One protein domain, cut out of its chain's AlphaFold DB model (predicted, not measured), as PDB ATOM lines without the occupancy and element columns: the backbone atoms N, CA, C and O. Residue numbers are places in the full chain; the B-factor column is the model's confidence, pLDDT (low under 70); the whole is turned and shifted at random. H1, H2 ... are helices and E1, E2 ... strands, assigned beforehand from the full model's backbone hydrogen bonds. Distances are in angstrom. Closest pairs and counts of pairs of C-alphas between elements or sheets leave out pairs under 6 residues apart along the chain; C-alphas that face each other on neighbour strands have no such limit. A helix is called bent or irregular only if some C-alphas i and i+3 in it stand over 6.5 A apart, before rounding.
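Overview. This is residues 4 to 187 of the 204 residues of the protein "TrwC domain-containing protein" of Stenotrophomonas maltophilia (UniProt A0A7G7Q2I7). A strongly twisted sheet, built round the long bent strand E5, has the long helix H4 packed on one face and the short helix H3 on the other. H5 packs side by side with H4, running the opposite way, and the two helices extend past the sheet at one end, while the long loop of residues 57 to 76 lies at the other end. The printed part has 184 residues, with five named helices and six named strands in the order E1 H1 H2 E2 H3 E3 H4 E4 E5 E6 H5. The branched sheet is antiparallel and the class is mixed, helices and strands. The whole is compact by its radius of gyration of the C-alphas, 17.0 A, but elongated in outline, spanning 60 by 36 by 29 A.

Along the chain. E1, residues 4 to 9, begins at C-alpha 4 (212.075, 116.566, 122.366). H1 is residues 10 to 14, H2 20 to 23, E2 31 to 34 and H3 49 to 56. E3, residues 77 to 85, is 23.3 A long, and H4, residues 98 to 118, is 30.1 A. E4, residues 126 to 132, is 19.2 A long. E5, residues 139 to 149, is 28.3 A and bends by 65 degrees at residue 146, C-alpha (201.682, 109.920, 132.564). E6 is residues 155 to 157. H5, residues 164 to 187, is 34.4 A long and ends at C-alpha 187 (242.324, 127.153, 134.155).

Arrangement. E5 has three antiparallel neighbours: E3 (N 82 and O 142, 2.8 A), E4 (N 130 and O 143, 2.8 A) and E6 (N 148 and O 156, 2.8 A). E4, E5 and E6 form a meander, each strand the antiparallel neighbour of the one before, through two hairpins. Edge strand E1 is antiparallel to E3 (N 6 and O 81, 2.9 A), and edge strand E2 to E4 (N 32 and O 131, 2.9 A). H3 is over E5 at a height over the sheet of 9.5 A and runs along the strands, at 18 degrees on the local plane. H4 is on the opposite face; its closest C-alphas to E4 are those of Ser 117 and Val 127, 6.6 A apart. H4 and H5 touch, closest at the C-alphas of Ala 115 and Ser 167, 4.4 A, with a shallow tilt of 27 degrees, opposite ways. H5 only grazes the sheet, with residues 164 to 172. H1 and H2 also only graze it. H1 touches H3, closest at the C-alphas of Val 13 and Arg 53, 6.9 A; H2 and H3 only just touch, with 3 pairs of C-alphas within 8 A, the closest being those of Phe 20 and Glu 49, 6.3 A. H1, H3, H4 and H5 have every O i to N i+4 pair within hydrogen-bond range; H2 is too short for such a pair.

Size, cuts and confidence. The two C-alphas farthest apart, those of Gly 70 and Arg 187, are 60.8 A apart. The printed part has no cut. The long links are E2 to H3, H3 to E3 and E3 to H4. Mean pLDDT of the printed part is 83.9; it is under 70 at residues 36 to 44, 60 to 66, 69 to 76, 123 and 159 to 160.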
ATOM      1  N   GLN A   4     213.204 117.055 123.159       93.50
ATOM      2  CA  GLN A   4     212.075 116.566 122.366       93.50
ATOM      3  C   GLN A   4     211.156 115.731 123.249       93.50
ATOM      4  O   GLN A   4     211.620 114.950 124.079       93.50
ATOM      5  N   LEU A   5     209.850 115.872 123.044       91.50
ATOM      6  CA  LEU A   5     208.838 115.120 123.770       91.50
ATOM      7  C   LEU A   5     207.940 114.384 122.778       91.50
ATOM      8  O   LEU A   5     207.389 115.002 121.872       91.50
ATOM      9  N   THR A   6     207.774 113.079 122.967       91.88
ATOM     10  CA  THR A   6     206.829 112.260 122.199       91.88
ATOM     11  C   THR A   6     205.864 111.586 123.160       91.88
ATOM     12  O   THR A   6     206.296 110.831 124.028       91.88
ATOM     13  N   CYS A   7     204.569 111.869 123.031       90.44
ATOM     14  CA  CYS A   7     203.527 111.170 123.780       90.44
ATOM     15  C   CYS A   7     203.321 109.777 123.181       90.44
ATOM     16  O   CYS A   7     203.201 109.660 121.964       90.44
ATOM     17  N   ILE A   8     203.255 108.754 124.030       90.44
ATOM     18  CA  ILE A   8     202.975 107.374 123.625       90.44
ATOM     19  C   ILE A   8     201.675 106.928 124.293       90.44
ATOM     20  O   ILE A   8     201.468 107.134 125.499       90.44
ATOM     21  N   CYS A   9     200.784 106.342 123.499       87.50
ATOM     22  CA  CYS A   9     199.488 105.888 123.972       87.50
ATOM     23  C   CYS A   9     199.613 104.544 124.696       87.50
ATOM     24  O   CYS A   9     200.544 103.770 124.478       87.50
ATOM     25  N   ARG A  10     198.652 104.248 125.574       85.38
ATOM     26  CA  ARG A  10     198.578 102.961 126.277       85.38
ATOM     27  C   ARG A  10     198.500 101.793 125.302       85.38
ATOM     28  O   ARG A  10     199.239 100.842 125.483       85.38
ATOM     29  N   GLU A  11     197.670 101.883 124.267       84.75
ATOM     30  CA  GLU A  11     197.535 100.825 123.255       84.75
ATOM     31  C   GLU A  11     198.885 100.420 122.650       84.75
ATOM     32  O   GLU A  11     199.174  99.230 122.563       84.75
ATOM     33  N   ASP A  12     199.748 101.394 122.347       87.62
ATOM     34  CA  ASP A  12     201.076 101.140 121.780       87.62
ATOM     35  C   ASP A  12     201.971 100.360 122.750       87.62
ATOM     36  O   ASP A  12     202.646  99.416 122.355       87.62
ATOM     37  N   VAL A  13     201.943 100.717 124.039       86.75
ATOM     38  CA  VAL A  13     202.749 100.062 125.086       86.75
ATOM     39  C   VAL A  13     202.353  98.594 125.276       86.75
ATOM     40  O   VAL A  13     203.172  97.789 125.723       86.75
ATOM     41  N   PHE A  14     201.114  98.230 124.936       80.69
ATOM     42  CA  PHE A  14     200.597  96.862 125.042       80.69
ATOM     43  C   PHE A  14     200.528  96.115 123.718       80.69
ATOM     44  O   PHE A  14     200.227  94.924 123.738       80.69
ATOM     45  N   ALA A  15     200.855  96.769 122.607       85.75
ATOM     46  CA  ALA A  15     200.987  96.093 121.334       85.75
ATOM     47  C   ALA A  15     202.057  94.993 121.419       85.75
ATOM     48  O   ALA A  15     203.085  95.126 122.104       85.75
ATOM     49  N   ASP A  16     201.803  93.896 120.709       85.25
ATOM     50  CA  ASP A  16     202.769  92.818 120.566       85.25
ATOM     51  C   ASP A  16     204.068  93.376 119.969       85.25
ATOM     52  O   ASP A  16     204.059  94.078 118.959       85.25
ATOM     53  N   GLY A  17     205.196  93.078 120.615       87.62
ATOM     54  CA  GLY A  17     206.516  93.534 120.174       87.62
ATOM     55  C   GLY A  17     206.951  94.916 120.674       87.62
ATOM     56  O   GLY A  17     208.078  95.305 120.393       87.62
ATOM     57  N   PHE A  18     206.138  95.650 121.444       93.44
ATOM     58  CA  PHE A  18     206.611  96.893 122.068       93.44
ATOM     59  C   PHE A  18     207.729  96.628 123.094       93.44
ATOM     60  O   PHE A  18     207.583  95.781 123.982       93.44
ATOM     61  N   SER A  19     208.808  97.410 123.038       95.88
ATOM     62  CA  SER A  19     209.886  97.394 124.031       95.88
ATOM     63  C   SER A  19     210.271  98.810 124.448       95.88
ATOM     64  O   SER A  19     210.558  99.671 123.613       95.88
ATOM     65  N   PHE A  20     210.327  99.044 125.759       96.50
ATOM     66  CA  PHE A  20     210.889 100.268 126.315       96.50
ATOM     67  C   PHE A  20     212.395 100.365 126.061       96.50
ATOM     68  O   PHE A  20     212.879 101.462 125.795       96.50
ATOM     69  N   ALA A  21     213.135  99.254 126.108       96.06
ATOM     70  CA  ALA A  21     214.563  99.255 125.793       96.06
ATOM     71  C   ALA A  21     214.835  99.737 124.357       96.06
ATOM     72  O   ALA A  21     215.704 100.584 124.147       96.06
ATOM     73  N   GLU A  22     214.051  99.263 123.383       95.81
ATOM     74  CA  GLU A  22     214.138  99.725 121.993       95.81
ATOM     75  C   GLU A  22     213.670 101.178 121.843       95.81
ATOM     76  O   GLU A  22     214.349 101.987 121.209       95.81
ATOM     77  N   LEU A  23     212.553 101.553 122.480       95.81
ATOM     78  CA  LEU A  23     212.040 102.926 122.453       95.81
ATOM     79  C   LEU A  23     213.062 103.943 122.989       95.81
ATOM     80  O   LEU A  23     213.116 105.080 122.508       95.81
ATOM     81  N   LEU A  24     213.828 103.555 124.010       95.94
ATOM     82  CA  LEU A  24     214.812 104.403 124.680       95.94
ATOM     83  C   LEU A  24     216.238 104.239 124.134       95.94
ATOM     84  O   LEU A  24     217.137 104.918 124.625       95.94
ATOM     85  N   ASP A  25     216.441 103.373 123.137       94.50
ATOM     86  CA  ASP A  25     217.756 103.028 122.580       94.50
ATOM     87  C   ASP A  25     218.804 102.719 123.670       94.50
ATOM     88  O   ASP A  25     219.950 103.182 123.676       94.50
ATOM     89  N   ALA A  26     218.383 101.963 124.682       93.94
ATOM     90  CA  ALA A  26     219.219 101.651 125.828       93.94
ATOM     91  C   ALA A  26     218.866 100.280 126.408       93.94
ATOM     92  O   ALA A  26     217.688  99.975 126.609       93.94
ATOM     93  N   PRO A  27     219.870  99.450 126.745       94.31
ATOM     94  CA  PRO A  27     219.607  98.201 127.439       94.31
ATOM     95  C   PRO A  27     219.023  98.496 128.823       94.31
ATOM     96  O   PRO A  27     219.440  99.445 129.488       94.31
ATOM     97  N   LEU A  28     218.126  97.633 129.309       94.19
ATOM     98  CA  LEU A  28     217.480  97.790 130.622       94.19
ATOM     99  C   LEU A  28     218.482  97.975 131.777       94.19
ATOM    100  O   LEU A  28     218.195  98.682 132.735       94.19
ATOM    101  N   ALA A  29     219.681  97.389 131.676       92.56
ATOM    102  CA  ALA A  29     220.746  97.532 132.672       92.56
ATOM    103  C   ALA A  29     221.346  98.951 132.758       92.56
ATOM    104  O   ALA A  29     221.933  99.301 133.778       92.56
ATOM    105  N   ALA A  30     221.210  99.757 131.701       92.44
ATOM    106  CA  ALA A  30     221.599 101.168 131.683       92.44
ATOM    107  C   ALA A  30     220.438 102.099 132.073       92.44
ATOM    108  O   ALA A  30     220.615 103.317 132.127       92.44
ATOM    109  N   LEU A  31     219.248 101.545 132.324       94.56
ATOM    110  CA  LEU A  31     218.086 102.295 132.765       94.56
ATOM    111  C   LEU A  31     218.012 102.310 134.291       94.56
ATOM    112  O   LEU A  31     218.226 101.301 134.965       94.56
ATOM    113  N   ARG A  32     217.630 103.461 134.840       92.44
ATOM    114  CA  ARG A  32     217.404 103.640 136.274       92.44
ATOM    115  C   ARG A  32     216.066 104.300 136.542       92.44
ATOM    116  O   ARG A  32     215.639 105.201 135.824       92.44
ATOM    117  N   TRP A  33     215.438 103.884 137.632       91.19
ATOM    118  CA  TRP A  33     214.306 104.597 138.201       91.19
ATOM    119  C   TRP A  33     214.756 105.962 138.722       91.19
ATOM    120  O   TRP A  33     215.799 106.082 139.366       91.19
ATOM    121  N   GLY A  34     213.950 106.983 138.467       88.12
ATOM    122  CA  GLY A  34     214.153 108.325 138.985       88.12
ATOM    123  C   GLY A  34     212.838 108.988 139.382       88.12
ATOM    124  O   GLY A  34     211.743 108.520 139.057       88.12
ATOM    125  N   GLY A  35     212.967 110.066 140.150       80.06
ATOM    126  CA  GLY A  35     211.850 110.761 140.780       80.06
ATOM    127  C   GLY A  35     211.794 110.531 142.290       80.06
ATOM    128  O   GLY A  35     212.356 109.581 142.835       80.06
ATOM    129  N   ALA A  36     211.102 111.429 142.990       63.44
ATOM    130  CA  ALA A  36     211.092 111.532 144.454       63.44
ATOM    131  C   ALA A  36     210.387 110.367 145.195       63.44
ATOM    132  O   ALA A  36     210.146 110.457 146.398       63.44
ATOM    133  N   TRP A  37     210.051 109.286 144.486       63.38
ATOM    134  CA  TRP A  37     209.238 108.160 144.951       63.38
ATOM    135  C   TRP A  37     210.005 106.849 145.170       63.38
ATOM    136  O   TRP A  37     209.417 105.877 145.650       63.38
ATOM    137  N   LEU A  38     211.320 106.822 144.912       60.28
ATOM    138  CA  LEU A  38     212.178 105.652 145.165       60.28
ATOM    139  C   LEU A  38     212.054 105.102 146.601       60.28
ATOM    140  O   LEU A  38     212.238 103.906 146.820       60.28
ATOM    141  N   THR A  39     211.708 105.948 147.575       57.72
ATOM    142  CA  THR A  39     211.579 105.574 148.992       57.72
ATOM    143  C   THR A  39     210.213 104.998 149.381       57.72
ATOM    144  O   THR A  39     210.147 104.246 150.352       57.72
ATOM    145  N   GLN A  40     209.137 105.314 148.650       58.50
ATOM    146  CA  GLN A  40     207.756 104.972 149.026       58.50
ATOM    147  C   GLN A  40     207.173 103.839 148.171       58.50
ATOM    148  O   GLN A  40     206.708 102.851 148.731       58.50
ATOM    149  N   LEU A  41     207.300 103.915 146.837       58.72
ATOM    150  CA  LEU A  41     206.855 102.838 145.939       58.72
ATOM    151  C   LEU A  41     207.750 101.602 146.067       58.72
ATOM    152  O   LEU A  41     207.351 100.525 145.640       58.72
ATOM    153  N   LYS A  42     208.969 101.771 146.615       61.59
ATOM    154  CA  LYS A  42     210.042 100.769 146.621       61.59
ATOM    155  C   LYS A  42     210.016  99.961 145.316       61.59
ATOM    156  O   LYS A  42     209.858  98.743 145.383       61.59
ATOM    157  N   PRO A  43     210.195 100.595 144.137       60.12
ATOM    158  CA  PRO A  43     210.252  99.846 142.883       60.12
ATOM    159  C   PRO A  43     211.352  98.769 142.911       60.12
ATOM    160  O   PRO A  43     211.331  97.871 142.081       60.12
ATOM    161  N   GLY A  44     212.261  98.820 143.904       55.16
ATOM    162  CA  GLY A  44     212.692  97.622 144.632       55.16
ATOM    163  C   GLY A  44     213.257  96.542 143.730       55.16
ATOM    164  O   GLY A  44     212.900  95.378 143.859       55.16
ATOM    165  N   GLY A  45     214.091  96.946 142.780       73.69
ATOM    166  CA  GLY A  45     214.590  96.056 141.754       73.69
ATOM    167  C   GLY A  45     215.108  96.816 140.537       73.69
ATOM    168  O   GLY A  45     215.009  98.047 140.475       73.69
ATOM    169  N   PRO A  46     215.695  96.087 139.576       85.12
ATOM    170  CA  PRO A  46     216.109  96.651 138.300       85.12
ATOM    171  C   PRO A  46     214.905  97.197 137.518       85.12
ATOM    172  O   PRO A  46     213.757  96.814 137.751       85.12
ATOM    173  N   VAL A  47     215.167  98.086 136.562       91.75
ATOM    174  CA  VAL A  47     214.159  98.467 135.569       91.75
ATOM    175  C   VAL A  47     213.870  97.248 134.691       91.75
ATOM    176  O   VAL A  47     214.788  96.647 134.134       91.75
ATOM    177  N   THR A  48     212.598  96.876 134.572       92.94
ATOM    178  CA  THR A  48     212.139  95.802 133.684       92.94
ATOM    179  C   THR A  48     210.984  96.291 132.821       92.94
ATOM    180  O   THR A  48     210.227  97.172 133.237       92.94
ATOM    181  N   GLU A  49     210.824  95.690 131.641       94.25
ATOM    182  CA  GLU A  49     209.692  95.949 130.738       94.25
ATOM    183  C   GLU A  49     208.353  95.787 131.475       94.25
ATOM    184  O   GLU A  49     207.508  96.679 131.441       94.25
ATOM    185  N   ASP A  50     208.197  94.702 132.238       90.44
ATOM    186  CA  ASP A  50     206.979  94.417 133.005       90.44
ATOM    187  C   ASP A  50     206.694  95.473 134.078       90.44
ATOM    188  O   ASP A  50     205.547  95.873 134.287       90.44
ATOM    189  N   ALA A  51     207.723  95.958 134.780       88.69
ATOM    190  CA  ALA A  51     207.552  97.017 135.767       88.69
ATOM    191  C   ALA A  51     207.137  98.334 135.104       88.69
ATOM    192  O   ALA A  51     206.198  98.985 135.559       88.69
ATOM    193  N   MET A  52     207.781  98.696 133.994       92.25
ATOM    194  CA  MET A  52     207.413  99.882 133.227       92.25
ATOM    195  C   MET A  52     205.983  99.776 132.676       92.25
ATOM    196  O   MET A  52     205.207 100.716 132.827       92.25
ATOM    197  N   ARG A  53     205.573  98.623 132.132       90.19
ATOM    198  CA  ARG A  53     204.194  98.398 131.655       90.19
ATOM    199  C   ARG A  53     203.163  98.563 132.777       90.19
ATOM    200  O   ARG A  53     202.163  99.254 132.584       90.19
ATOM    201  N   ARG A  54     203.413  98.002 133.965       85.50
ATOM    202  CA  ARG A  54     202.510  98.144 135.127       85.50
ATOM    203  C   ARG A  54     202.329  99.606 135.542       85.50
ATOM    204  O   ARG A  54     201.193 100.063 135.669       85.50
ATOM    205  N   PHE A  55     203.416 100.369 135.665       86.25
ATOM    206  CA  PHE A  55     203.328 101.793 136.012       86.25
ATOM    207  C   PHE A  55     202.699 102.647 134.903       86.25
ATOM    208  O   PHE A  55     201.935 103.564 135.205       86.25
ATOM    209  N   ALA A  56     202.939 102.328 133.627       87.81
ATOM    210  CA  ALA A  56     202.266 102.969 132.491       87.81
ATOM    211  C   ALA A  56     200.739 102.767 132.524       87.81
ATOM    212  O   ALA A  56     199.986 103.626 132.068       87.81
ATOM    213  N   MET A  57     200.280 101.670 133.132       80.44
ATOM    214  CA  MET A  57     198.869 101.385 133.405       80.44
ATOM    215  C   MET A  57     198.410 101.842 134.779       80.44
ATOM    216  O   MET A  57     197.342 101.419 135.216       80.44
ATOM    217  N   GLY A  58     199.207 102.654 135.487       78.50
ATOM    218  CA  GLY A  58     198.928 103.112 136.849       78.50
ATOM    219  C   GLY A  58     198.502 101.991 137.789       78.50
ATOM    220  O   GLY A  58     197.611 102.198 138.611       78.50
ATOM    221  N   GLN A  59     199.080 100.804 137.599       77.38
ATOM    222  CA  GLN A  59     198.947  99.659 138.486       77.38
ATOM    223  C   GLN A  59     200.056  99.716 139.538       77.38
ATOM    224  O   GLN A  59     201.113 100.302 139.306       77.38
ATOM    225  N   GLU A  60     199.808  99.086 140.689       68.06
ATOM    226  CA  GLU A  60     200.762  98.989 141.807       68.06
ATOM    227  C   GLU A  60     201.196 100.326 142.415       68.06
ATOM    228  O   GLU A  60     202.245 100.439 143.046       68.06
ATOM    229  N   LEU A  61     200.338 101.333 142.298       66.56
ATOM    230  CA  LEU A  61     200.494 102.577 143.029       66.56
ATOM    231  C   LEU A  61     199.959 102.365 144.447       66.56
ATOM    232  O   LEU A  61     198.763 102.132 144.647       66.56
ATOM    233  N   ASP A  62     200.882 102.323 145.410       63.69
ATOM    234  CA  ASP A  62     200.623 102.091 146.839       63.69
ATOM    235  C   ASP A  62     199.781 100.834 147.144       63.69
ATOM    236  O   ASP A  62     199.021 100.778 148.109       63.69
ATOM    237  N   GLY A  63     199.910  99.800 146.302       58.16
ATOM    238  CA  GLY A  63     199.279  98.488 146.488       58.16
ATOM    239  C   GLY A  63     197.750  98.449 146.357       58.16
ATOM    240  O   GLY A  63     197.173  97.378 146.534       58.16
ATOM    241  N   GLN A  64     197.083  99.572 146.058       55.09
ATOM    242  CA  GLN A  64     195.614  99.653 146.069       55.09
ATOM    243  C   GLN A  64     194.984 100.461 144.925       55.09
ATOM    244  O   GLN A  64     193.803 100.259 144.644       55.09
ATOM    245  N   GLN A  65     195.712 101.346 144.236       62.16
ATOM    246  CA  GLN A  65     195.097 102.250 143.258       62.16
ATOM    247  C   GLN A  65     195.278 101.749 141.815       62.16
ATOM    248  O   GLN A  65     196.399 101.565 141.347       62.16
ATOM    249  N   ARG A  66     194.161 101.562 141.096       67.75
ATOM    250  CA  ARG A  66     194.114 101.426 139.631       67.75
ATOM    251  C   ARG A  66     193.642 102.753 139.052       67.75
ATOM    252  O   ARG A  66     192.447 103.003 138.959       67.75
ATOM    253  N   LEU A  67     194.580 103.624 138.689       70.06
ATOM    254  CA  LEU A  67     194.271 104.989 138.224       70.06
ATOM    255  C   LEU A  67     193.358 105.066 136.995       70.06
ATOM    256  O   LEU A  67     192.788 106.118 136.732       70.06
ATOM    257  N   TRP A  68     193.270 103.983 136.229       70.00
ATOM    258  CA  TRP A  68     192.737 103.996 134.871       70.00
ATOM    259  C   TRP A  68     191.529 103.076 134.668       70.00
ATOM    260  O   TRP A  68     191.113 102.847 133.533       70.00
ATOM    261  N   GLU A  69     190.999 102.501 135.749       64.44
ATOM    262  CA  GLU A  69     189.841 101.610 135.702       64.44
ATOM    263  C   GLU A  69     188.567 102.431 135.420       64.44
ATOM    264  O   GLU A  69     188.182 103.277 136.222       64.44
ATOM    265  N   GLY A  70     187.930 102.199 134.262       56.72
ATOM    266  CA  GLY A  70     186.654 102.824 133.882       56.72
ATOM    267  C   GLY A  70     186.717 104.079 132.994       56.72
ATOM    268  O   GLY A  70     185.679 104.705 132.803       56.72
ATOM    269  N   GLU A  71     187.880 104.457 132.444       59.56
ATOM    270  CA  GLU A  71     188.006 105.643 131.570       59.56
ATOM    271  C   GLU A  71     188.026 105.333 130.055       59.56
ATOM    272  O   GLU A  71     188.585 104.324 129.618       59.56
ATOM    273  N   ASP A  72     187.472 106.262 129.260       53.44
ATOM    274  CA  ASP A  72     187.395 106.228 127.790       53.44
ATOM    275  C   ASP A  72     188.766 106.299 127.080       53.44
ATOM    276  O   ASP A  72     189.741 106.858 127.577       53.44
ATOM    277  N   HIS A  73     188.831 105.801 125.839       47.81
ATOM    278  CA  HIS A  73     190.033 105.752 124.981       47.81
ATOM    279  C   HIS A  73     190.695 107.117 124.664       47.81
ATOM    280  O   HIS A  73     191.771 107.174 124.078       47.81
ATOM    281  N   HIS A  74     190.089 108.249 125.024       43.59
ATOM    282  CA  HIS A  74     190.619 109.578 124.686       43.59
ATOM    283  C   HIS A  74     191.524 110.181 125.773       43.59
ATOM    284  O   HIS A  74     192.120 111.239 125.578       43.59
ATOM    285  N   THR A  75     191.698 109.487 126.900       58.50
ATOM    286  CA  THR A  75     192.573 109.873 128.017       58.50
ATOM    287  C   THR A  75     193.929 109.133 128.033       58.50
ATOM    288  O   THR A  75     194.647 109.121 129.032       58.50
ATOM    289  N   CYS A  76     194.316 108.561 126.890       66.38
ATOM    290  CA  CYS A  76     195.191 107.397 126.730       66.38
ATOM    291  C   CYS A  76     196.718 107.539 126.858       66.38
ATOM    292  O   CYS A  76     197.401 106.576 126.512       66.38
ATOM    293  N   ALA A  77     197.295 108.646 127.328       82.00
ATOM    294  CA  ALA A  77     198.757 108.710 127.456       82.00
ATOM    295  C   ALA A  77     199.255 107.685 128.494       82.00
ATOM    296  O   ALA A  77     198.871 107.751 129.658       82.00
ATOM    297  N   ALA A  78     200.116 106.754 128.079       87.81
ATOM    298  CA  ALA A  78     200.872 105.896 128.997       87.81
ATOM    299  C   ALA A  78     202.048 106.665 129.612       87.81
ATOM    300  O   ALA A  78     202.436 106.470 130.768       87.81
ATOM    301  N   GLY A  79     202.615 107.565 128.819       91.38
ATOM    302  CA  GLY A  79     203.745 108.384 129.195       91.38
ATOM    303  C   GLY A  79     204.345 109.069 127.986       91.38
ATOM    304  O   GLY A  79     203.744 109.156 126.912       91.38
ATOM    305  N   TYR A  80     205.546 109.579 128.194       92.50
ATOM    306  CA  TYR A  80     206.241 110.405 127.236       92.50
ATOM    307  C   TYR A  80     207.682 109.936 127.106       92.50
ATOM    308  O   TYR A  80     208.404 109.836 128.101       92.50
ATOM    309  N   ARG A  81     208.129 109.722 125.867       95.12
ATOM    310  CA  ARG A  81     209.557 109.659 125.564       95.12
ATOM    311  C   ARG A  81     210.102 111.081 125.595       95.12
ATOM    312  O   ARG A  81     209.720 111.918 124.775       95.12
ATOM    313  N   VAL A  82     210.991 111.344 126.542       95.25
ATOM    314  CA  VAL A  82     211.715 112.608 126.681       95.25
ATOM    315  C   VAL A  82     213.114 112.388 126.131       95.25
ATOM    316  O   VAL A  82     213.870 111.588 126.673       95.25
ATOM    317  N   SER A  83     213.465 113.077 125.054       95.75
ATOM    318  CA  SER A  83     214.810 113.015 124.482       95.75
ATOM    319  C   SER A  83     215.548 114.297 124.803       95.75
ATOM    320  O   SER A  83     215.038 115.381 124.522       95.75
ATOM    321  N   LEU A  84     216.732 114.170 125.385       94.94
ATOM    322  CA  LEU A  84     217.589 115.291 125.738       94.94
ATOM    323  C   LEU A  84     218.845 115.233 124.889       94.94
ATOM    324  O   LEU A  84     219.487 114.190 124.789       94.94
ATOM    325  N   ARG A  85     219.175 116.357 124.260       93.62
ATOM    326  CA  ARG A  85     220.402 116.509 123.496       93.62
ATOM    327  C   ARG A  85     221.443 117.208 124.346       93.62
ATOM    328  O   ARG A  85     221.158 118.292 124.852       93.62
ATOM    329  N   LEU A  86     222.654 116.667 124.397       91.38
ATOM    330  CA  LEU A  86     223.809 117.374 124.930       91.38
ATOM    331  C   LEU A  86     223.898 118.784 124.325       91.38
ATOM    332  O   LEU A  86     223.796 118.945 123.099       91.38
ATOM    333  N   PRO A  87     224.113 119.828 125.146       88.88
ATOM    334  CA  PRO A  87     224.309 121.161 124.612       88.88
ATOM    335  C   PRO A  87     225.558 121.215 123.720       88.88
ATOM    336  O   PRO A  87     226.482 120.401 123.819       88.88
ATOM    337  N   LYS A  88     225.611 122.210 122.834       83.75
ATOM    338  CA  LYS A  88     226.760 122.391 121.938       83.75
ATOM    339  C   LYS A  88     228.062 122.497 122.740       83.75
ATOM    340  O   LYS A  88     228.129 123.234 123.717       83.75
ATOM    341  N   GLY A  89     229.097 121.796 122.282       79.94
ATOM    342  CA  GLY A  89     230.430 121.803 122.895       79.94
ATOM    343  C   GLY A  89     230.700 120.654 123.870       79.94
ATOM    344  O   GLY A  89     231.865 120.393 124.150       79.94
ATOM    345  N   PHE A  90     229.673 119.927 124.326       84.19
ATOM    346  CA  PHE A  90     229.861 118.746 125.181       84.19
ATOM    347  C   PHE A  90     230.111 117.458 124.397       84.19
ATOM    348  O   PHE A  90     230.795 116.582 124.907       84.19
ATOM    349  N   ALA A  91     229.627 117.361 123.154       81.88
ATOM    350  CA  ALA A  91     229.834 116.193 122.291       81.88
ATOM    351  C   ALA A  91     231.319 115.807 122.166       81.88
ATOM    352  O   ALA A  91     231.677 114.643 122.269       81.88
ATOM    353  N   ALA A  92     232.208 116.801 122.054       82.62
ATOM    354  CA  ALA A  92     233.651 116.577 121.961       82.62
ATOM    355  C   ALA A  92     234.267 115.947 123.227       82.62
ATOM    356  O   ALA A  92     235.353 115.383 123.155       82.62
ATOM    357  N   LEU A  93     233.592 116.045 124.379       82.56
ATOM    358  CA  LEU A  93     234.004 115.414 125.638       82.56
ATOM    359  C   LEU A  93     233.555 113.944 125.728       82.56
ATOM    360  O   LEU A  93     233.934 113.237 126.659       82.56
ATOM    361  N   LEU A  94     232.754 113.451 124.780       83.19
ATOM    362  CA  LEU A  94     232.482 112.016 124.678       83.19
ATOM    363  C   LEU A  94     233.724 111.264 124.189       83.19
ATOM    364  O   LEU A  94     233.968 110.146 124.634       83.19
ATOM    365  N   ASP A  95     234.563 111.898 123.372       82.50
ATOM    366  CA  ASP A  95     235.773 111.299 122.792       82.50
ATOM    367  C   ASP A  95     237.044 111.487 123.645       82.50
ATOM    368  O   ASP A  95     238.118 111.011 123.273       82.50
ATOM    369  N   THR A  96     236.954 112.176 124.787       78.38
ATOM    370  CA  THR A  96     238.098 112.414 125.686       78.38
ATOM    371  C   THR A  96     238.451 111.184 126.529       78.38
ATOM    372  O   THR A  96     237.838 110.121 126.409       78.38
ATOM    373  N   ASP A  97     239.468 111.312 127.390       78.69
ATOM    374  CA  ASP A  97     239.852 110.250 128.319       78.69
ATOM    375  C   ASP A  97     238.696 109.803 129.239       78.69
ATOM    376  O   ASP A  97     237.650 110.451 129.368       78.69
ATOM    377  N   GLY A  98     238.883 108.641 129.871       82.50
ATOM    378  CA  GLY A  98     237.845 108.003 130.680       82.50
ATOM    379  C   GLY A  98     237.400 108.821 131.896       82.50
ATOM    380  O   GLY A  98     236.282 108.621 132.366       82.50
ATOM    381  N   GLU A  99     238.224 109.747 132.393       86.44
ATOM    382  CA  GLU A  99     237.884 110.556 133.562       86.44
ATOM    383  C   GLU A  99     236.980 111.733 133.180       86.44
ATOM    384  O   GLU A  99     235.935 111.928 133.808       86.44
ATOM    385  N   GLU A 100     237.319 112.484 132.126       84.25
ATOM    386  CA  GLU A 100     236.458 113.565 131.625       84.25
ATOM    387  C   GLU A 100     235.111 113.022 131.136       84.25
ATOM    388  O   GLU A 100     234.065 113.598 131.451       84.25
ATOM    389  N   ARG A 101     235.116 111.856 130.473       87.19
ATOM    390  CA  ARG A 101     233.886 111.163 130.071       87.19
ATOM    391  C   ARG A 101     233.033 110.776 131.281       87.19
ATOM    392  O   ARG A 101     231.828 111.018 131.273       87.19
ATOM    393  N   ALA A 102     233.629 110.219 132.338       88.75
ATOM    394  CA  ALA A 102     232.895 109.850 133.551       88.75
ATOM    395  C   ALA A 102     232.307 111.079 134.271       88.75
ATOM    396  O   ALA A 102     231.167 111.038 134.740       88.75
ATOM    397  N   ARG A 103     233.050 112.195 134.320       89.75
ATOM    398  CA  ARG A 103     232.557 113.471 134.868       89.75
ATOM    399  C   ARG A 103     231.384 114.014 134.050       89.75
ATOM    400  O   ARG A 103     230.381 114.411 134.640       89.75
ATOM    401  N   LEU A 104     231.474 113.973 132.717       90.69
ATOM    402  CA  LEU A 104     230.371 114.345 131.829       90.69
ATOM    403  C   LEU A 104     229.144 113.455 132.057       90.69
ATOM    404  O   LEU A 104     228.044 113.976 132.200       90.69
ATOM    405  N   GLN A 105     229.318 112.134 132.133       90.88
ATOM    406  CA  GLN A 105     228.219 111.194 132.386       90.88
ATOM    407  C   GLN A 105     227.524 111.476 133.724       90.88
ATOM    408  O   GLN A 105     226.296 111.482 133.792       90.88
ATOM    409  N   ALA A 106     228.287 111.765 134.781       91.50
ATOM    410  CA  ALA A 106     227.731 112.124 136.082       91.50
ATOM    411  C   ALA A 106     226.970 113.463 136.045       91.50
ATOM    412  O   ALA A 106     225.866 113.556 136.586       91.50
ATOM    413  N   ALA A 107     227.528 114.482 135.383       92.31
ATOM    414  CA  ALA A 107     226.875 115.777 135.214       92.31
ATOM    415  C   ALA A 107     225.592 115.664 134.378       92.31
ATOM    416  O   ALA A 107     224.553 116.199 134.763       92.31
ATOM    417  N   HIS A 108     225.639 114.904 133.283       93.81
ATOM    418  CA  HIS A 108     224.484 114.626 132.435       93.81
ATOM    419  C   HIS A 108     223.387 113.906 133.213       93.81
ATOM    420  O   HIS A 108     222.240 114.342 133.193       93.81
ATOM    421  N   ARG A 109     223.736 112.867 133.987       93.12
ATOM    422  CA  ARG A 109     222.792 112.154 134.860       93.12
ATOM    423  C   ARG A 109     222.053 113.113 135.798       93.12
ATOM    424  O   ARG A 109     220.831 113.046 135.907       93.12
ATOM    425  N   HIS A 110     222.792 114.014 136.443       92.62
ATOM    426  CA  HIS A 110     222.227 115.029 137.327       92.62
ATOM    427  C   HIS A 110     221.310 116.007 136.572       92.62
ATOM    428  O   HIS A 110     220.186 116.262 137.005       92.62
ATOM    429  N   ALA A 111     221.747 116.508 135.415       94.38
ATOM    430  CA  ALA A 111     220.963 117.429 134.596       94.38
ATOM    431  C   ALA A 111     219.651 116.800 134.098       94.38
ATOM    432  O   ALA A 111     218.608 117.454 134.127       94.38
ATOM    433  N   VAL A 112     219.679 115.525 133.695       95.00
ATOM    434  CA  VAL A 112     218.493 114.749 133.294       95.00
ATOM    435  C   VAL A 112     217.476 114.672 134.435       95.00
ATOM    436  O   VAL A 112     216.292 114.921 134.209       95.00
ATOM    437  N   ASP A 113     217.911 114.389 135.666       92.25
ATOM    438  CA  ASP A 113     217.004 114.299 136.821       92.25
ATOM    439  C   ASP A 113     216.314 115.635 137.114       92.25
ATOM    440  O   ASP A 113     215.106 115.674 137.370       92.25
ATOM    441  N   HIS A 114     217.060 116.737 137.025       91.56
ATOM    442  CA  HIS A 114     216.517 118.088 137.162       91.56
ATOM    443  C   HIS A 114     215.525 118.427 136.046       91.56
ATOM    444  O   HIS A 114     214.452 118.973 136.317       91.56
ATOM    445  N   ALA A 115     215.853 118.072 134.802       94.06
ATOM    446  CA  ALA A 115     215.008 118.311 133.640       94.06
ATOM    447  C   ALA A 115     213.672 117.570 133.755       94.06
ATOM    448  O   ALA A 115     212.609 118.187 133.641       94.06
ATOM    449  N   LEU A 116     213.713 116.261 134.026       92.56
ATOM    450  CA  LEU A 116     212.522 115.416 134.126       92.56
ATOM    451  C   LEU A 116     211.635 115.826 135.306       92.56
ATOM    452  O   LEU A 116     210.414 115.887 135.167       92.56
ATOM    453  N   SER A 117     212.239 116.200 136.436       89.38
ATOM    454  CA  SER A 117     211.502 116.679 137.614       89.38
ATOM    455  C   SER A 117     210.873 118.065 137.418       89.38
ATOM    456  O   SER A 117     209.967 118.429 138.163       89.38
ATOM    457  N   SER A 118     211.322 118.833 136.420       89.19
ATOM    458  CA  SER A 118     210.805 120.176 136.105       89.19
ATOM    459  C   SER A 118     209.688 120.179 135.051       89.19
ATOM    460  O   SER A 118     209.067 121.219 134.826       89.19
ATOM    461  N   LEU A 119     209.422 119.038 134.399       87.06
ATOM    462  CA  LEU A 119     208.368 118.895 133.385       87.06
ATOM    463  C   LEU A 119     206.938 119.084 133.914       87.06
ATOM    464  O   LEU A 119     206.128 119.669 133.191       87.06
ATOM    465  N   PRO A 120     206.567 118.615 135.117       82.38
ATOM    466  CA  PRO A 120     205.203 118.772 135.608       82.38
ATOM    467  C   PRO A 120     204.819 120.242 135.772       82.38
ATOM    468  O   PRO A 120     205.547 121.035 136.369       82.38
ATOM    469  N   PHE A 121     203.639 120.616 135.275       74.31
ATOM    470  CA  PHE A 121     203.076 121.937 135.564       74.31
ATOM    471  C   PHE A 121     202.507 122.046 136.972       74.31
ATOM    472  O   PHE A 121     202.556 123.117 137.576       74.31
ATOM    473  N   GLN A 122     201.984 120.942 137.501       70.69
ATOM    474  CA  GLN A 122     201.425 120.889 138.840       70.69
ATOM    475  C   GLN A 122     202.560 121.064 139.855       70.69
ATOM    476  O   GLN A 122     203.381 120.172 140.062       70.69
ATOM    477  N   ARG A 123     202.643 122.268 140.430       65.19
ATOM    478  CA  ARG A 123     203.642 122.606 141.443       65.19
ATOM    479  C   ARG A 123     203.503 121.624 142.606       65.19
ATOM    480  O   ARG A 123     202.392 121.342 143.038       65.19
ATOM    481  N   ASP A 124     204.634 121.106 143.073       76.12
ATOM    482  CA  ASP A 124     204.752 120.161 144.193       76.12
ATOM    483  C   ASP A 124     204.284 118.720 143.912       76.12
ATOM    484  O   ASP A 124     204.530 117.834 144.739       76.12
ATOM    485  N   HIS A 125     203.704 118.441 142.734       81.62
ATOM    486  CA  HIS A 125     203.487 117.066 142.291       81.62
ATOM    487  C   HIS A 125     204.821 116.391 141.992       81.62
ATOM    488  O   HIS A 125     205.729 116.955 141.381       81.62
ATOM    489  N   ARG A 126     204.930 115.136 142.417       83.50
ATOM    490  CA  ARG A 126     206.119 114.311 142.214       83.50
ATOM    491  C   ARG A 126     205.867 113.351 141.067       83.50
ATOM    492  O   ARG A 126     204.844 112.675 141.051       83.50
ATOM    493  N   VAL A 127     206.815 113.257 140.146       87.19
ATOM    494  CA  VAL A 127     206.747 112.316 139.024       87.19
ATOM    495  C   VAL A 127     207.580 111.071 139.254       87.19
ATOM    496  O   VAL A 127     208.548 111.080 140.017       87.19
ATOM    497  N   LEU A 128     207.189 110.016 138.545       89.12
ATOM    498  CA  LEU A 128     207.979 108.819 138.321       89.12
ATOM    499  C   LEU A 128     208.541 108.878 136.898       89.12
ATOM    500  O   LEU A 128     207.827 109.251 135.963       89.12
ATOM    501  N   PHE A 129     209.798 108.490 136.722       92.75
ATOM    502  CA  PHE A 129     210.413 108.362 135.405       92.75
ATOM    503  C   PHE A 129     211.479 107.264 135.386       92.75
ATOM    504  O   PHE A 129     211.949 106.800 136.426       92.75
ATOM    505  N   VAL A 130     211.865 106.857 134.180       94.88
ATOM    506  CA  VAL A 130     213.045 106.038 133.912       94.88
ATOM    507  C   VAL A 130     214.030 106.872 133.107       94.88
ATOM    508  O   VAL A 130     213.685 107.409 132.054       94.88
ATOM    509  N   ALA A 131     215.259 106.979 133.595       94.94
ATOM    510  CA  ALA A 131     216.337 107.660 132.900       94.94
ATOM    511  C   ALA A 131     217.341 106.643 132.346       94.94
ATOM    512  O   ALA A 131     217.739 105.723 133.055       94.94
ATOM    513  N   SER A 132     217.766 106.827 131.095       94.19
ATOM    514  CA  SER A 132     218.951 106.165 130.559       94.19
ATOM    515  C   SER A 132     220.227 106.864 131.029       94.19
ATOM    516  O   SER A 132     220.357 108.081 130.893       94.19
ATOM    517  N   ASP A 133     221.165 106.082 131.557       88.62
ATOM    518  CA  ASP A 133     222.542 106.500 131.834       88.62
ATOM    519  C   ASP A 133     223.476 106.266 130.633       88.62
ATOM    520  O   ASP A 133     224.660 106.607 130.688       88.62
ATOM    521  N   ARG A 134     222.962 105.680 129.544       86.00
ATOM    522  CA  ARG A 134     223.721 105.470 128.312       86.00
ATOM    523  C   ARG A 134     223.903 106.812 127.609       86.00
ATOM    524  O   ARG A 134     222.962 107.349 127.035       86.00
ATOM    525  N   LEU A 135     225.123 107.335 127.671       84.62
ATOM    526  CA  LEU A 135     225.551 108.543 126.975       84.62
ATOM    527  C   LEU A 135     226.673 108.168 126.003       84.62
ATOM    528  O   LEU A 135     227.855 108.275 126.338       84.62
ATOM    529  N   GLU A 136     226.278 107.641 124.848       76.00
ATOM    530  CA  GLU A 136     227.186 107.251 123.756       76.00
ATOM    531  C   GLU A 136     227.142 108.242 122.590       76.00
ATOM    532  O   GLU A 136     228.148 108.422 121.914       76.00
ATOM    533  N   ASP A 137     226.017 108.940 122.430       82.00
ATOM    534  CA  ASP A 137     225.778 109.932 121.388       82.00
ATOM    535  C   ASP A 137     225.290 111.262 121.984       82.00
ATOM    536  O   ASP A 137     225.056 111.405 123.188       82.00
ATOM    537  N   ASP A 138     225.080 112.246 121.110       84.81
ATOM    538  CA  ASP A 138     224.516 113.554 121.447       84.81
ATOM    539  C   ASP A 138     223.124 113.484 122.090       84.81
ATOM    540  O   ASP A 138     222.712 114.465 122.703       84.81
ATOM    541  N   TRP A 139     222.377 112.392 121.914       91.69
ATOM    542  CA  TRP A 139     221.011 112.241 122.413       91.69
ATOM    543  C   TRP A 139     220.909 111.124 123.440       91.69
ATOM    544  O   TRP A 139     221.436 110.034 123.250       91.69
ATOM    545  N   THR A 140     220.137 111.379 124.490       94.31
ATOM    546  CA  THR A 140     219.688 110.352 125.426       94.31
ATOM    547  C   THR A 140     218.175 110.356 125.515       94.31
ATOM    548  O   THR A 140     217.531 111.407 125.451       94.31
ATOM    549  N   HIS A 141     217.593 109.169 125.664       96.25
ATOM    550  CA  HIS A 141     216.149 108.991 125.711       96.25
ATOM    551  C   HIS A 141     215.721 108.468 127.079       96.25
ATOM    552  O   HIS A 141     216.320 107.562 127.657       96.25
ATOM    553  N   HIS A 142     214.662 109.070 127.599       96.81
ATOM    554  CA  HIS A 142     214.122 108.821 128.926       96.81
ATOM    555  C   HIS A 142     212.611 108.630 128.822       96.81
ATOM    556  O   HIS A 142     211.980 109.034 127.843       96.81
ATOM    557  N   TRP A 143     212.021 108.036 129.848       96.06
ATOM    558  CA  TRP A 143     210.592 107.782 129.912       96.06
ATOM    559  C   TRP A 143     209.975 108.479 131.118       96.06
ATOM    560  O   TRP A 143     210.349 108.205 132.254       96.06
ATOM    561  N   LEU A 144     209.005 109.355 130.876       93.56
ATOM    562  CA  LEU A 144     208.185 109.986 131.905       93.56
ATOM    563  C   LEU A 144     206.812 109.322 131.920       93.56
ATOM    564  O   LEU A 144     206.109 109.354 130.913       93.56
ATOM    565  N   PHE A 145     206.394 108.759 133.051       91.00
ATOM    566  CA  PHE A 145     205.058 108.173 133.144       91.00
ATOM    567  C   PHE A 145     203.986 109.266 133.154       91.00
ATOM    568  O   PHE A 145     204.182 110.336 133.729       91.00
ATOM    569  N   ALA A 146     202.818 108.991 132.571       89.25
ATOM    570  CA  ALA A 146     201.682 109.920 132.564       89.25
ATOM    571  C   ALA A 146     200.931 109.973 133.914       89.25
ATOM    572  O   ALA A 146     199.719 110.184 133.964       89.25
ATOM    573  N   ILE A 147     201.652 109.788 135.018       85.94
ATOM    574  CA  ILE A 147     201.140 109.807 136.385       85.94
ATOM    575  C   ILE A 147     202.018 110.707 137.246       85.94
ATOM    576  O   ILE A 147     203.228 110.821 137.040       85.94
ATOM    577  N   ALA A 148     201.403 111.331 138.235       84.81
ATOM    578  CA  ALA A 148     202.093 112.107 139.242       84.81
ATOM    579  C   ALA A 148     201.400 111.933 140.587       84.81
ATOM    580  O   ALA A 148     200.196 111.710 140.662       84.81
ATOM    581  N   CYS A 149     202.165 112.053 141.657       82.19
ATOM    582  CA  CYS A 149     201.624 112.056 142.997       82.19
ATOM    583  C   CYS A 149     201.466 113.489 143.488       82.19
ATOM    584  O   CYS A 149     202.446 114.235 143.564       82.19
ATOM    585  N   ALA A 150     200.251 113.838 143.888       82.75
ATOM    586  CA  ALA A 150     199.954 115.086 144.562       82.75
ATOM    587  C   ALA A 150     200.595 115.138 145.968       82.75
ATOM    588  O   ALA A 150     200.887 114.097 146.564       82.75
ATOM    589  N   PRO A 151     200.776 116.332 146.564       82.19
ATOM    590  CA  PRO A 151     201.357 116.478 147.906       82.19
ATOM    591  C   PRO A 151     200.610 115.733 149.022       82.19
ATOM    592  O   PRO A 151     201.195 115.414 150.054       82.19
ATOM    593  N   ASN A 152     199.322 115.447 148.820       83.19
ATOM    594  CA  ASN A 152     198.488 114.678 149.746       83.19
ATOM    595  C   ASN A 152     198.693 113.151 149.642       83.19
ATOM    596  O   ASN A 152     197.980 112.409 150.311       83.19
ATOM    597  N   GLY A 153     199.626 112.682 148.805       80.06
ATOM    598  CA  GLY A 153     199.909 111.261 148.591       80.06
ATOM    599  C   GLY A 153     198.998 110.581 147.567       80.06
ATOM    600  O   GLY A 153     199.172 109.400 147.296       80.06
ATOM    601  N   LYS A 154     198.028 111.297 146.987       81.69
ATOM    602  CA  LYS A 154     197.139 110.733 145.973       81.69
ATOM    603  C   LYS A 154     197.834 110.708 144.619       81.69
ATOM    604  O   LYS A 154     198.338 111.733 144.153       81.69
ATOM    605  N   TRP A 155     197.773 109.564 143.951       81.50
ATOM    606  CA  TRP A 155     198.167 109.479 142.558       81.50
ATOM    607  C   TRP A 155     197.090 110.049 141.649       81.50
ATOM    608  O   TRP A 155     195.889 109.823 141.832       81.50
ATOM    609  N   GLU A 156     197.550 110.788 140.654       81.19
ATOM    610  CA  GLU A 156     196.752 111.493 139.672       81.19
ATOM    611  C   GLU A 156     197.423 111.375 138.306       81.19
ATOM    612  O   GLU A 156     198.583 110.981 138.166       81.19
ATOM    613  N   ARG A 157     196.676 111.725 137.269       81.00
ATOM    614  CA  ARG A 157     197.193 111.744 135.908       81.00
ATOM    615  C   ARG A 157     198.040 112.990 135.709       81.00
ATOM    616  O   ARG A 157     197.644 114.087 136.108       81.00
ATOM    617  N   LEU A 158     199.187 112.827 135.060       78.62
ATOM    618  CA  LEU A 158     200.020 113.960 134.690       78.62
ATOM    619  C   LEU A 158     199.315 114.728 133.562       78.62
ATOM    620  O   LEU A 158     199.097 114.191 132.474       78.62
ATOM    621  N   ALA A 159     198.901 115.961 133.853       65.25
ATOM    622  CA  ALA A 159     198.097 116.777 132.947       65.25
ATOM    623  C   ALA A 159     198.810 117.073 131.611       65.25
ATOM    624  O   ALA A 159     200.037 117.138 131.547       65.25
ATOM    625  N   LEU A 160     198.018 117.341 130.563       59.75
ATOM    626  CA  LEU A 160     198.482 117.644 129.194       59.75
ATOM    627  C   LEU A 160     199.425 118.860 129.094       59.75
ATOM    628  O   LEU A 160     200.134 119.020 128.103       59.75
ATOM    629  N   SER A 161     199.446 119.730 130.104       70.50
ATOM    630  CA  SER A 161     200.268 120.939 130.123       70.50
ATOM    631  C   SER A 161     201.639 120.647 130.734       70.50
ATOM    632  O   SER A 161     201.866 120.943 131.900       70.50
ATOM    633  N   LEU A 162     202.567 120.057 129.983       84.00
ATOM    634  CA  LEU A 162     203.958 119.891 130.426       84.00
ATOM    635  C   LEU A 162     204.765 121.185 130.224       84.00
ATOM    636  O   LEU A 162     204.637 121.871 129.209       84.00
ATOM    637  N   ARG A 163     205.642 121.522 131.175       88.00
ATOM    638  CA  ARG A 163     206.509 122.712 131.143       88.00
ATOM    639  C   ARG A 163     207.795 122.444 130.361       88.00
ATOM    640  O   ARG A 163     208.885 122.450 130.930       88.00
ATOM    641  N   LEU A 164     207.672 122.240 129.050       89.06
ATOM    642  CA  LEU A 164     208.812 121.941 128.170       89.06
ATOM    643  C   LEU A 164     209.950 122.964 128.300       89.06
ATOM    644  O   LEU A 164     211.092 122.571 128.507       89.06
ATOM    645  N   ALA A 165     209.625 124.262 128.272       89.75
ATOM    646  CA  ALA A 165     210.620 125.328 128.408       89.75
ATOM    647  C   ALA A 165     211.357 125.268 129.756       89.75
ATOM    648  O   ALA A 165     212.577 125.332 129.790       89.75
ATOM    649  N   ALA A 166     210.637 125.051 130.863       90.56
ATOM    650  CA  ALA A 166     211.264 124.957 132.184       90.56
ATOM    651  C   ALA A 166     212.179 123.727 132.307       90.56
ATOM    652  O   ALA A 166     213.203 123.786 132.978       90.56
ATOM    653  N   SER A 167     211.813 122.617 131.661       91.94
ATOM    654  CA  SER A 167     212.635 121.409 131.612       91.94
ATOM    655  C   SER A 167     213.900 121.601 130.768       91.94
ATOM    656  O   SER A 167     214.990 121.243 131.215       91.94
ATOM    657  N   GLU A 168     213.780 122.221 129.589       93.88
ATOM    658  CA  GLU A 168     214.925 122.547 128.729       93.88
ATOM    659  C   GLU A 168     215.879 123.545 129.406       93.88
ATOM    660  O   GLU A 168     217.099 123.355 129.359       93.88
ATOM    661  N   ASP A 169     215.336 124.557 130.089       93.88
ATOM    662  CA  ASP A 169     216.106 125.529 130.868       93.88
ATOM    663  C   ASP A 169     216.839 124.850 132.031       93.88
ATOM    664  O   ASP A 169     218.038 125.067 132.209       93.88
ATOM    665  N   ALA A 170     216.157 123.984 132.792       93.38
ATOM    666  CA  ALA A 170     216.763 123.239 133.896       93.38
ATOM    667  C   ALA A 170     217.920 122.349 133.419       93.38
ATOM    668  O   ALA A 170     218.992 122.349 134.027       93.38
ATOM    669  N   TYR A 171     217.728 121.639 132.303       95.12
ATOM    670  CA  TYR A 171     218.770 120.818 131.691       95.12
ATOM    671  C   TYR A 171     219.974 121.664 131.253       95.12
ATOM    672  O   TYR A 171     221.116 121.388 131.621       95.12
ATOM    673  N   THR A 172     219.718 122.732 130.493       93.25
ATOM    674  CA  THR A 172     220.769 123.586 129.926       93.25
ATOM    675  C   THR A 172     221.546 124.318 131.018       93.25
ATOM    676  O   THR A 172     222.767 124.428 130.926       93.25
ATOM    677  N   HIS A 173     220.868 124.774 132.074       94.12
ATOM    678  CA  HIS A 173     221.502 125.436 133.210       94.12
ATOM    679  C   HIS A 173     222.407 124.481 134.001       94.12
ATOM    680  O   HIS A 173     223.558 124.823 134.272       94.12
ATOM    681  N   ALA A 174     221.932 123.270 134.313       93.69
ATOM    682  CA  ALA A 174     222.728 122.269 135.025       93.69
ATOM    683  C   ALA A 174     223.979 121.856 134.228       93.69
ATOM    684  O   ALA A 174     225.080 121.794 134.779       93.69
ATOM    685  N   MET A 175     223.834 121.645 132.917       94.12
ATOM    686  CA  MET A 175     224.975 121.372 132.040       94.12
ATOM    687  C   MET A 175     225.921 122.577 131.944       94.12
ATOM    688  O   MET A 175     227.136 122.408 132.021       94.12
ATOM    689  N   GLY A 176     225.390 123.798 131.832       91.25
ATOM    690  CA  GLY A 176     226.177 125.034 131.805       91.25
ATOM    691  C   GLY A 176     227.057 125.205 133.046       91.25
ATOM    692  O   GLY A 176     228.254 125.449 132.909       91.25
ATOM    693  N   ALA A 177     226.501 124.966 134.236       90.69
ATOM    694  CA  ALA A 177     227.248 125.005 135.493       90.69
ATOM    695  C   ALA A 177     228.417 124.003 135.513       90.69
ATOM    696  O   ALA A 177     229.512 124.325 135.980       90.69
ATOM    697  N   PHE A 178     228.227 122.802 134.952       91.88
ATOM    698  CA  PHE A 178     229.315 121.834 134.799       91.88
ATOM    699  C   PHE A 178     230.414 122.333 133.845       91.88
ATOM    700  O   PHE A 178     231.595 122.195 134.165       91.88
ATOM    701  N   MET A 179     230.065 122.951 132.709       87.06
ATOM    702  CA  MET A 179     231.067 123.522 131.795       87.06
ATOM    703  C   MET A 179     231.879 124.631 132.460       87.06
ATOM    704  O   MET A 179     233.099 124.665 132.311       87.06
ATOM    705  N   GLU A 180     231.227 125.527 133.200       88.38
ATOM    706  CA  GLU A 180     231.911 126.601 133.924       88.38
ATOM    707  C   GLU A 180     232.903 126.034 134.946       88.38
ATOM    708  O   GLU A 180     234.080 126.405 134.925       88.38
ATOM    709  N   ALA A 181     232.478 125.052 135.746       87.12
ATOM    710  CA  ALA A 181     233.346 124.374 136.706       87.12
ATOM    711  C   ALA A 181     234.517 123.633 136.029       87.12
ATOM    712  O   ALA A 181     235.653 123.665 136.515       87.12
ATOM    713  N   LEU A 182     234.280 122.990 134.879       85.06
ATOM    714  CA  LEU A 182     235.324 122.306 134.111       85.06
ATOM    715  C   LEU A 182     236.360 123.298 133.563       85.06
ATOM    716  O   LEU A 182     237.564 123.051 133.649       85.06
ATOM    717  N   LEU A 183     235.907 124.429 133.017       85.12
ATOM    718  CA  LEU A 183     236.777 125.487 132.503       85.12
ATOM    719  C   LEU A 183     237.597 126.140 133.618       85.12
ATOM    720  O   LEU A 183     238.788 126.400 133.424       85.12
ATOM    721  N   GLU A 184     236.995 126.368 134.784       84.88
ATOM    722  CA  GLU A 184     237.695 126.865 135.968       84.88
ATOM    723  C   GLU A 184     238.771 125.878 136.436       84.88
ATOM    724  O   GLU A 184     239.924 126.270 136.626       84.88
ATOM    725  N   THR A 185     238.443 124.585 136.504       82.94
ATOM    726  CA  THR A 185     239.404 123.524 136.850       82.94
ATOM    727  C   THR A 185     240.581 123.498 135.871       82.94
ATOM    728  O   THR A 185     241.736 123.616 136.283       82.94
ATOM    729  N   LYS A 186     240.308 123.460 134.558       81.62
ATOM    730  CA  LYS A 186     241.349 123.482 133.512       81.62
ATOM    731  C   LYS A 186     242.193 124.759 133.561       81.62
ATOM    732  O   LYS A 186     243.384 124.735 133.240       81.62
ATOM    733  N   ARG A 187     241.601 125.892 133.948       80.94
ATOM    734  CA  ARG A 187     242.324 127.153 134.155       80.94
ATOM    735  C   ARG A 187     243.267 127.053 135.353       80.94
ATOM    736  O   ARG A 187     244.422 127.447 135.215       80.94
TER     737      ARG A 187